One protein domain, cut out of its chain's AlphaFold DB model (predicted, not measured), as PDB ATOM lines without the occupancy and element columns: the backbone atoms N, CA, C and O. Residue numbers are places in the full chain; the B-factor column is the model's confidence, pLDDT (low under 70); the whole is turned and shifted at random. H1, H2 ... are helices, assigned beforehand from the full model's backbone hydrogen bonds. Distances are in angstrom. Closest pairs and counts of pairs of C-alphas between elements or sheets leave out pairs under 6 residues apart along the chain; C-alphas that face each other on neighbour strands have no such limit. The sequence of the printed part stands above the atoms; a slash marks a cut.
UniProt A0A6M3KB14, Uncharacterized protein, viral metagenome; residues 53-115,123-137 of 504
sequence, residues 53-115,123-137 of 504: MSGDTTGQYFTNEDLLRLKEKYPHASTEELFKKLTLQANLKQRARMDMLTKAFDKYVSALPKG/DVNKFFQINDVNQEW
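This is residues 53 to 115 and 123 to 137 of the 504 residues of an uncharacterized protein of viral metagenome (UniProt A0A6M3KB14). One long helix, H2, makes the long axis, with H1 set across it near its first end and two small helices, H3 and H4, near its other end. Between them, residues 91 to 100 of H2 stand free. The 78 printed residues include four named helices, H1 to H4 in order, and no named strand: all helix. The whole is an extended rod, radius of gyration of the C-alphas 17.9 A, spanning 57 by 22 by 18 A.

H1, residues 64 to 73, touches residues 82 to 86 alone of H2, residues 79 to 110, about perpendicular at 76 degrees; the closest C-alphas, of Leu 70 and Leu 82, are 6.4 A apart. H3, residues 123 to 128, is close to H2 but not clearly touching, the closest C-alphas, of Tyr 108 and Phe 127, 7.5 A apart. H4, residues 131 to 134, is only just apart from H2, at 8.4 A. H1, H2 and H3 have every O i to N i+4 pair within hydrogen-bond range; H4 is too short for one.

H1 spans 14.3 A from C-alpha 64 at (240.274, 330.849, 227.651). H2 spans 46.5 A, ending at C-alpha 110 (201.143, 313.078, 225.569).

Residues 116 to 122 are not printed; C-alphas 115 and 123 are 12.2 A apart. Residues 53 to 61 and 124 to 137 have pLDDT under 70.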
ATOM      1  N   MET A  53     237.830 331.770 213.402       40.09
ATOM      2  CA  MET A  53     238.475 330.467 213.176       40.09
ATOM      3  C   MET A  53     237.564 329.256 213.436       40.09
ATOM      4  O   MET A  53     237.847 328.178 212.921       40.09
ATOM      5  N   SER A  54     236.485 329.396 214.216       48.28
ATOM      6  CA  SER A  54     235.624 328.260 214.587       48.28
ATOM      7  C   SER A  54     234.513 327.950 213.577       48.28
ATOM      8  O   SER A  54     233.935 326.866 213.636       48.28
ATOM      9  N   GLY A  55     234.200 328.873 212.658       40.72
ATOM     10  CA  GLY A  55     233.113 328.714 211.681       40.72
ATOM     11  C   GLY A  55     231.714 328.568 212.301       40.72
ATOM     12  O   GLY A  55     230.773 328.204 211.597       40.72
ATOM     13  N   ASP A  56     231.570 328.831 213.603       43.22
ATOM     14  CA  ASP A  56     230.341 328.602 214.357       43.22
ATOM     15  C   ASP A  56     229.566 329.916 214.548       43.22
ATOM     16  O   ASP A  56     229.976 330.814 215.285       43.22
ATOM     17  N   THR A  57     228.427 330.040 213.865       40.34
ATOM     18  CA  THR A  57     227.547 331.218 213.919       40.34
ATOM     19  C   THR A  57     226.619 331.230 215.138       40.34
ATOM     20  O   THR A  57     225.830 332.158 215.282       40.34
ATOM     21  N   THR A  58     226.681 330.228 216.026       47.38
ATOM     22  CA  THR A  58     225.757 330.109 217.173       47.38
ATOM     23  C   THR A  58     226.090 331.026 218.359       47.38
ATOM     24  O   THR A  58     225.342 331.067 219.339       47.38
ATOM     25  N   GLY A  59     227.185 331.793 218.292       42.97
ATOM     26  CA  GLY A  59     227.528 332.818 219.287       42.97
ATOM     27  C   GLY A  59     227.932 332.282 220.668       42.97
ATOM     28  O   GLY A  59     228.017 333.064 221.617       42.97
ATOM     29  N   GLN A  60     228.187 330.976 220.819       53.34
ATOM     30  CA  GLN A  60     228.843 330.441 222.015       53.34
ATOM     31  C   GLN A  60     230.358 330.581 221.865       53.34
ATOM     32  O   GLN A  60     231.025 329.765 221.237       53.34
ATOM     33  N   TYR A  61     230.899 331.653 222.436       60.22
ATOM     34  CA  TYR A  61     232.337 331.884 222.463       60.22
ATOM     35  C   TYR A  61     232.986 330.976 223.507       60.22
ATOM     36  O   TYR A  61     232.641 331.028 224.687       60.22
ATOM     37  N   PHE A  62     233.937 330.156 223.070       75.00
ATOM     38  CA  PHE A  62     234.806 329.407 223.967       75.00
ATOM     39  C   PHE A  62     235.634 330.368 224.817       75.00
ATOM     40  O   PHE A  62     236.216 331.322 224.295       75.00
ATOM     41  N   THR A  63     235.685 330.134 226.125       80.19
ATOM     42  CA  THR A  63     236.508 330.957 227.010       80.19
ATOM     43  C   THR A  63     237.939 330.425 227.053       80.19
ATOM     44  O   THR A  63     238.194 329.240 226.822       80.19
ATOM     45  N   ASN A  64     238.897 331.288 227.400       79.38
ATOM     46  CA  ASN A  64     240.274 330.849 227.651       79.38
ATOM     47  C   ASN A  64     240.346 329.820 228.796       79.38
ATOM     48  O   ASN A  64     241.228 328.964 228.789       79.38
ATOM     49  N   GLU A  65     239.400 329.853 229.740       84.50
ATOM     50  CA  GLU A  65     239.298 328.858 230.812       84.50
ATOM     51  C   GLU A  65     238.948 327.463 230.283       84.50
ATOM     52  O   GLU A  65     239.499 326.473 230.762       84.50
ATOM     53  N   ASP A  66     238.087 327.361 229.268       87.69
ATOM     54  CA  ASP A  66     237.717 326.071 228.675       87.69
ATOM     55  C   ASP A  66     238.911 325.417 227.961       87.69
ATOM     56  O   ASP A  66     239.134 324.207 228.073       87.69
ATOM     57  N   LEU A  67     239.726 326.227 227.276       85.12
ATOM     58  CA  LEU A  67     240.971 325.774 226.654       85.12
ATOM     59  C   LEU A  67     242.020 325.373 227.696       85.12
ATOM     60  O   LEU A  67     242.684 324.353 227.516       85.12
ATOM     61  N   LEU A  68     242.147 326.126 228.794       87.81
ATOM     62  CA  LEU A  68     243.060 325.797 229.894       87.81
ATOM     63  C   LEU A  68     242.677 324.474 230.566       87.81
ATOM     64  O   LEU A  68     243.526 323.594 230.688       87.81
ATOM     65  N   ARG A  69     241.393 324.264 230.881       93.06
ATOM     66  CA  ARG A  69     240.892 322.995 231.445       93.06
ATOM     67  C   ARG A  69     241.142 321.808 230.515       93.06
ATOM     68  O   ARG A  69     241.475 320.712 230.969       93.06
ATOM     69  N   LEU A  70     240.996 322.000 229.201       91.81
ATOM     70  CA  LEU A  70     241.327 320.957 228.231       91.81
ATOM     71  C   LEU A  70     242.836 320.726 228.118       91.81
ATOM     72  O   LEU A  70     243.240 319.576 227.957       91.81
ATOM     73  N   LYS A  71     243.666 321.769 228.220       94.06
ATOM     74  CA  LYS A  71     245.127 321.632 228.200       94.06
ATOM     75  C   LYS A  71     245.639 320.902 229.438       94.06
ATOM     76  O   LYS A  71     246.497 320.040 229.297       94.06
ATOM     77  N   GLU A  72     245.079 321.175 230.613       94.38
ATOM     78  CA  GLU A  72     245.363 320.428 231.845       94.38
ATOM     79  C   GLU A  72     244.992 318.947 231.701       94.38
ATOM     80  O   GLU A  72     245.759 318.065 232.081       94.38
ATOM     81  N   LYS A  73     243.837 318.661 231.090       95.94
ATOM     82  CA  LYS A  73     243.361 317.289 230.866       95.94
ATOM     83  C   LYS A  73     244.127 316.546 229.763       95.94
ATOM     84  O   LYS A  73     244.202 315.319 229.789       95.94
ATOM     85  N   TYR A  74     244.672 317.270 228.788       95.25
ATOM     86  CA  TYR A  74     245.400 316.732 227.638       95.25
ATOM     87  C   TYR A  74     246.703 317.523 227.408       95.25
ATOM     88  O   TYR A  74     246.818 318.259 226.422       95.25
ATOM     89  N   PRO A  75     247.716 317.369 228.282       95.06
ATOM     90  CA  PRO A  75     248.911 318.221 228.278       95.06
ATOM     91  C   PRO A  75     249.714 318.125 226.977       95.06
ATOM     92  O   PRO A  75     250.285 319.118 226.522       95.06
ATOM     93  N   HIS A  76     249.688 316.966 226.318       95.81
ATOM     94  CA  HIS A  76     250.405 316.722 225.064       95.81
ATOM     95  C   HIS A  76     249.598 317.044 223.801       95.81
ATOM     96  O   HIS A  76     250.161 317.007 222.713       95.81
ATOM     97  N   ALA A  77     248.309 317.378 223.922       92.06
ATOM     98  CA  ALA A  77     247.501 317.721 222.759       92.06
ATOM     99  C   ALA A  77     247.934 319.074 222.178       92.06
ATOM    100  O   ALA A  77     248.175 320.052 222.906       92.06
ATOM    101  N   SER A  78     248.021 319.116 220.854       94.38
ATOM    102  CA  SER A  78     248.218 320.345 220.092       94.38
ATOM    103  C   SER A  78     247.005 321.270 220.234       94.38
ATOM    104  O   SER A  78     245.896 320.834 220.545       94.38
ATOM    105  N   THR A  79     247.193 322.567 219.982       84.75
ATOM    106  CA  THR A  79     246.098 323.550 220.029       84.75
ATOM    107  C   THR A  79     244.939 323.150 219.110       84.75
ATOM    108  O   THR A  79     243.781 323.262 219.500       84.75
ATOM    109  N   GLU A  80     245.235 322.602 217.929       87.12
ATOM    110  CA  GLU A  80     244.223 322.124 216.981       87.12
ATOM    111  C   GLU A  80     243.399 320.951 217.541       87.12
ATOM    112  O   GLU A  80     242.173 320.927 217.424       87.12
ATOM    113  N   GLU A  81     244.044 319.985 218.198       89.25
ATOM    114  CA  GLU A  81     243.353 318.855 218.830       89.25
ATOM    115  C   GLU A  81     242.479 319.293 220.007       89.25
ATOM    116  O   GLU A  81     241.398 318.735 220.212       89.25
ATOM    117  N   LEU A  82     242.918 320.303 220.766       90.62
ATOM    118  CA  LEU A  82     242.131 320.888 221.851       90.62
ATOM    119  C   LEU A  82     240.876 321.573 221.307       90.62
ATOM    120  O   LEU A  82     239.789 321.314 221.822       90.62
ATOM    121  N   PHE A  83     240.987 322.341 220.218       84.81
ATOM    122  CA  PHE A  83     239.825 322.924 219.542       84.81
ATOM    123  C   PHE A  83     238.859 321.856 219.024       84.81
ATOM    124  O   PHE A  83     237.670 321.924 219.319       84.81
ATOM    125  N   LYS A  84     239.352 320.813 218.340       87.06
ATOM    126  CA  LYS A  84     238.498 319.706 217.864       87.06
ATOM    127  C   LYS A  84     237.733 319.034 219.007       87.06
ATOM    128  O   LYS A  84     236.547 318.735 218.868       87.06
ATOM    129  N   LYS A  85     238.389 318.812 220.152       89.12
ATOM    130  CA  LYS A  85     237.749 318.238 221.349       89.12
ATOM    131  C   LYS A  85     236.706 319.176 221.951       89.12
ATOM    132  O   LYS A  85     235.653 318.703 222.373       89.12
ATOM    133  N   LEU A  86     236.976 320.475 221.965       87.69
ATOM    134  CA  LEU A  86     236.072 321.493 222.485       87.69
ATOM    135  C   LEU A  86     234.804 321.618 221.622       87.69
ATOM    136  O   LEU A  86     233.691 321.555 222.145       87.69
ATOM    137  N   THR A  87     234.955 321.657 220.295       80.69
ATOM    138  CA  THR A  87     233.835 321.619 219.343       80.69
ATOM    139  C   THR A  87     233.020 320.333 219.491       80.69
ATOM    140  O   THR A  87     231.791 320.366 219.508       80.69
ATOM    141  N   LEU A  88     233.681 319.181 219.663       86.75
ATOM    142  CA  LEU A  88     232.993 317.909 219.892       86.75
ATOM    143  C   LEU A  88     232.186 317.917 221.201       86.75
ATOM    144  O   LEU A  88     231.047 317.453 221.216       86.75
ATOM    145  N   GLN A  89     232.740 318.458 222.289       85.81
ATOM    146  CA  GLN A  89     232.028 318.590 223.563       85.81
ATOM    147  C   GLN A  89     230.825 319.534 223.462       85.81
ATOM    148  O   GLN A  89     229.760 319.204 223.987       85.81
ATOM    149  N   ALA A  90     230.959 320.658 222.752       79.00
ATOM    150  CA  ALA A  90     229.850 321.574 222.487       79.00
ATOM    151  C   ALA A  90     228.722 320.873 221.713       79.00
ATOM    152  O   ALA A  90     227.567 320.898 222.144       79.00
ATOM    153  N   ASN A  91     229.070 320.137 220.652       74.25
ATOM    154  CA  ASN A  91     228.116 319.367 219.852       74.25
ATOM    155  C   ASN A  91     227.405 318.279 220.671       74.25
ATOM    156  O   ASN A  91     226.190 318.103 220.558       74.25
ATOM    157  N   LEU A  92     228.131 317.556 221.530       78.44
ATOM    158  CA  LEU A  92     227.542 316.543 222.410       78.44
ATOM    159  C   LEU A  92     226.602 317.163 223.448       78.44
ATOM    160  O   LEU A  92     225.510 316.640 223.671       78.44
ATOM    161  N   LYS A  93     226.983 318.300 224.042       79.38
ATOM    162  CA  LYS A  93     226.138 319.038 224.991       79.38
ATOM    163  C   LYS A  93     224.873 319.564 224.314       79.38
ATOM    164  O   LYS A  93     223.789 319.449 224.881       79.38
ATOM    165  N   GLN A  94     224.985 320.082 223.091       75.44
ATOM    166  CA  GLN A  94     223.835 320.507 222.297       75.44
ATOM    167  C   GLN A  94     222.914 319.325 221.970       75.44
ATOM    168  O   GLN A  94     221.701 319.436 222.131       75.44
ATOM    169  N   ARG A  95     223.465 318.164 221.592       73.12
ATOM    170  CA  ARG A  95     222.676 316.952 221.321       73.12
ATOM    171  C   ARG A  95     221.950 316.430 222.564       73.12
ATOM    172  O   ARG A  95     220.781 316.077 222.466       73.12
ATOM    173  N   ALA A  96     222.610 316.414 223.722       72.75
ATOM    174  CA  ALA A  96     221.992 316.012 224.987       72.75
ATOM    175  C   ALA A  96     220.855 316.962 225.400       72.75
ATOM    176  O   ALA A  96     219.781 316.510 225.794       72.75
ATOM    177  N   ARG A  97     221.052 318.277 225.228       72.75
ATOM    178  CA  ARG A  97     219.994 319.283 225.425       72.75
ATOM    179  C   ARG A  97     218.800 319.032 224.508       72.75
ATOM    180  O   ARG A  97     217.658 319.136 224.942       72.75
ATOM    181  N   MET A  98     219.062 318.645 223.263       70.25
ATOM    182  CA  MET A  98     218.005 318.339 222.305       70.25
ATOM    183  C   MET A  98     217.203 317.099 222.621       70.25
ATOM    184  O   MET A  98     215.983 317.108 222.467       70.25
ATOM    185  N   ASP A  99     217.867 316.063 223.106       77.94
ATOM    186  CA  ASP A  99     217.187 314.867 223.576       77.94
ATOM    187  C   ASP A  99     216.287 315.180 224.787       77.94
ATOM    188  O   ASP A  99     215.133 314.755 224.837       77.94
ATOM    189  N   MET A 100     216.758 316.016 225.720       80.06
ATOM    190  CA  MET A 100     215.966 316.464 226.871       80.06
ATOM    191  C   MET A 100     214.730 317.277 226.459       80.06
ATOM    192  O   MET A 100     213.632 317.007 226.942       80.06
ATOM    193  N   LEU A 101     214.883 318.234 225.540       70.12
ATOM    194  CA  LEU A 101     213.776 319.057 225.037       70.12
ATOM    195  C   LEU A 101     212.741 318.232 224.275       70.12
ATOM    196  O   LEU A 101     211.543 318.430 224.458       70.12
ATOM    197  N   THR A 102     213.201 317.281 223.463       76.19
ATOM    198  CA  THR A 102     212.321 316.366 222.727       76.19
ATOM    199  C   THR A 102     211.499 315.530 223.704       76.19
ATOM    200  O   THR A 102     210.278 315.490 223.601       76.19
ATOM    201  N   LYS A 103     212.138 314.967 224.738       79.62
ATOM    202  CA  LYS A 103     211.452 314.220 225.804       79.62
ATOM    203  C   LYS A 103     210.465 315.083 226.595       79.62
ATOM    204  O   LYS A 103     209.379 314.611 226.923       79.62
ATOM    205  N   ALA A 104     210.818 316.332 226.905       75.19
ATOM    206  CA  ALA A 104     209.931 317.261 227.606       75.19
ATOM    207  C   ALA A 104     208.705 317.626 226.756       75.19
ATOM    208  O   ALA A 104     207.582 317.637 227.262       75.19
ATOM    209  N   PHE A 105     208.909 317.870 225.460       75.88
ATOM    210  CA  PHE A 105     207.838 318.152 224.512       75.88
ATOM    211  C   PHE A 105     206.930 316.937 224.305       75.88
ATOM    212  O   PHE A 105     205.717 317.064 224.429       75.88
ATOM    213  N   ASP A 106     207.495 315.746 224.088       75.50
ATOM    214  CA  ASP A 106     206.719 314.509 223.957       75.50
ATOM    215  C   ASP A 106     205.892 314.231 225.221       75.50
ATOM    216  O   ASP A 106     204.713 313.880 225.134       75.50
ATOM    217  N   LYS A 107     206.467 314.449 226.413       78.44
ATOM    218  CA  LYS A 107     205.752 314.330 227.694       78.44
ATOM    219  C   LYS A 107     204.608 315.342 227.820       78.44
ATOM    220  O   LYS A 107     203.546 314.996 228.326       78.44
ATOM    221  N   TYR A 108     204.806 316.578 227.366       77.19
ATOM    222  CA  TYR A 108     203.758 317.597 227.373       77.19
ATOM    223  C   TYR A 108     202.625 317.260 226.399       77.19
ATOM    224  O   TYR A 108     201.459 317.264 226.782       77.19
ATOM    225  N   VAL A 109     202.964 316.897 225.160       72.81
ATOM    226  CA  VAL A 109     201.995 316.544 224.113       72.81
ATOM    227  C   VAL A 109     201.188 315.300 224.489       72.81
ATOM    228  O   VAL A 109     199.980 315.272 224.280       72.81
ATOM    229  N   SER A 110     201.825 314.290 225.085       77.19
ATOM    230  CA  SER A 110     201.143 313.078 225.569       77.19
ATOM    231  C   SER A 110     200.238 313.312 226.780       77.19
ATOM    232  O   SER A 110     199.345 312.505 227.028       77.19
ATOM    233  N   ALA A 111     200.426 314.411 227.514       76.06
ATOM    234  CA  ALA A 111     199.546 314.810 228.606       76.06
ATOM    235  C   ALA A 111     198.321 315.622 228.136       76.06
ATOM    236  O   ALA A 111     197.440 315.915 228.949       76.06
ATOM    237  N   LEU A 112     198.241 315.999 226.852       77.06
ATOM    238  CA  LEU A 112     197.099 316.742 226.320       77.06
ATOM    239  C   LEU A 112     195.900 315.804 226.077       77.06
ATOM    240  O   LEU A 112     196.051 314.789 225.395       77.06
ATOM    241  N   PRO A 113     194.681 316.149 226.542       75.62
ATOM    242  CA  PRO A 113     193.514 315.262 226.453       75.62
ATOM    243  C   PRO A 113     193.051 314.932 225.028       75.62
ATOM    244  O   PRO A 113     192.283 313.994 224.838       75.62
ATOM    245  N   LYS A 114     193.444 315.738 224.036       79.44
ATOM    246  CA  LYS A 114     192.921 315.689 222.661       79.44
ATOM    247  C   LYS A 114     194.022 315.578 221.601       79.44
ATOM    248  O   LYS A 114     193.810 315.989 220.468       79.44
ATOM    249  N   GLY A 115     195.197 315.067 221.974       71.88
ATOM    250  CA  GLY A 115     196.312 314.905 221.040       71.88
ATOM    251  C   GLY A 115     196.943 316.230 220.567       71.88
ATOM    252  O   GLY A 115     196.511 317.319 220.965       71.88
ATOM    253  N   ASP A 123     198.449 326.982 225.348       70.44
ATOM    254  CA  ASP A 123     199.170 325.756 225.704       70.44
ATOM    255  C   ASP A 123     200.656 325.849 225.352       70.44
ATOM    256  O   ASP A 123     201.503 325.412 226.127       70.44
ATOM    257  N   VAL A 124     200.988 326.475 224.222       60.19
ATOM    258  CA  VAL A 124     202.380 326.755 223.843       60.19
ATOM    259  C   VAL A 124     203.021 327.707 224.855       60.19
ATOM    260  O   VAL A 124     204.095 327.425 225.379       60.19
ATOM    261  N   ASN A 125     202.337 328.795 225.213       61.44
ATOM    262  CA  ASN A 125     202.828 329.731 226.226       61.44
ATOM    263  C   ASN A 125     202.966 329.077 227.609       61.44
ATOM    264  O   ASN A 125     203.914 329.376 228.332       61.44
ATOM    265  N   LYS A 126     202.065 328.157 227.968       69.88
ATOM    266  CA  LYS A 126     202.119 327.402 229.225       69.88
ATOM    267  C   LYS A 126     203.299 326.427 229.268       69.88
ATOM    268  O   LYS A 126     203.937 326.329 230.310       69.88
ATOM    269  N   PHE A 127     203.638 325.777 228.150       67.44
ATOM    270  CA  PHE A 127     204.858 324.968 228.025       67.44
ATOM    271  C   PHE A 127     206.120 325.802 228.298       67.44
ATOM    272  O   PHE A 127     206.999 325.372 229.041       67.44
ATOM    273  N   PHE A 128     206.174 327.030 227.777       58.16
ATOM    274  CA  PHE A 128     207.297 327.944 228.012       58.16
ATOM    275  C   PHE A 128     207.331 328.542 229.423       58.16
ATOM    276  O   PHE A 128     208.392 328.952 229.869       58.16
ATOM    277  N   GLN A 129     206.213 328.575 230.152       58.53
ATOM    278  CA  GLN A 129     206.171 329.028 231.550       58.53
ATOM    279  C   GLN A 129     206.646 327.969 232.558       58.53
ATOM    280  O   GLN A 129     206.752 328.269 233.746       58.53
ATOM    281  N   ILE A 130     206.957 326.745 232.118       59.41
ATOM    282  CA  ILE A 130     207.573 325.733 232.981       59.41
ATOM    283  C   ILE A 130     208.998 326.198 233.321       59.41
ATOM    284  O   ILE A 130     209.821 326.402 232.426       59.41
ATOM    285  N   ASN A 131     209.276 326.377 234.619       46.66
ATOM    286  CA  ASN A 131     210.504 326.995 235.148       46.66
ATOM    287  C   ASN A 131     211.808 326.435 234.548       46.66
ATOM    288  O   ASN A 131     212.743 327.201 234.326       46.66
ATOM    289  N   ASP A 132     211.853 325.145 234.217       52.56
ATOM    290  CA  ASP A 132     213.054 324.487 233.693       52.56
ATOM    291  C   ASP A 132     213.414 324.905 232.251       52.56
ATOM    292  O   ASP A 132     214.581 324.865 231.871       52.56
ATOM    293  N   VAL A 133     212.442 325.344 231.437       51.00
ATOM    294  CA  VAL A 133     212.679 325.770 230.039       51.00
ATOM    295  C   VAL A 133     213.084 327.247 229.972       51.00
ATOM    296  O   VAL A 133     213.951 327.620 229.181       51.00
ATOM    297  N   ASN A 134     212.501 328.080 230.840       48.94
ATOM    298  CA  ASN A 134     212.773 329.520 230.912       48.94
ATOM    299  C   ASN A 134     214.112 329.868 231.582       48.94
ATOM    300  O   ASN A 134     214.679 330.914 231.274       48.94
ATOM    301  N   GLN A 135     214.625 329.037 232.497       52.25
ATOM    302  CA  GLN A 135     215.892 329.324 233.185       52.25
ATOM    303  C   GLN A 135     217.135 329.099 232.310       52.25
ATOM    304  O   GLN A 135     218.159 329.739 232.542       52.25
ATOM    305  N   GLU A 136     217.070 328.229 231.297       51.09
ATOM    306  CA  GLU A 136     218.251 327.863 230.499       51.09
ATOM    307  C   GLU A 136     218.339 328.535 229.120       51.09
ATOM    308  O   GLU A 136     219.412 328.529 228.508       51.09
ATOM    309  N   TRP A 137     217.251 329.125 228.612       53.62
ATOM    310  CA  TRP A 137     217.208 329.688 227.260       53.62
ATOM    311  C   TRP A 137     216.506 331.046 227.213       53.62
ATOM    312  O   TRP A 137     215.337 331.181 227.559       53.62
TER     313      TRP A 137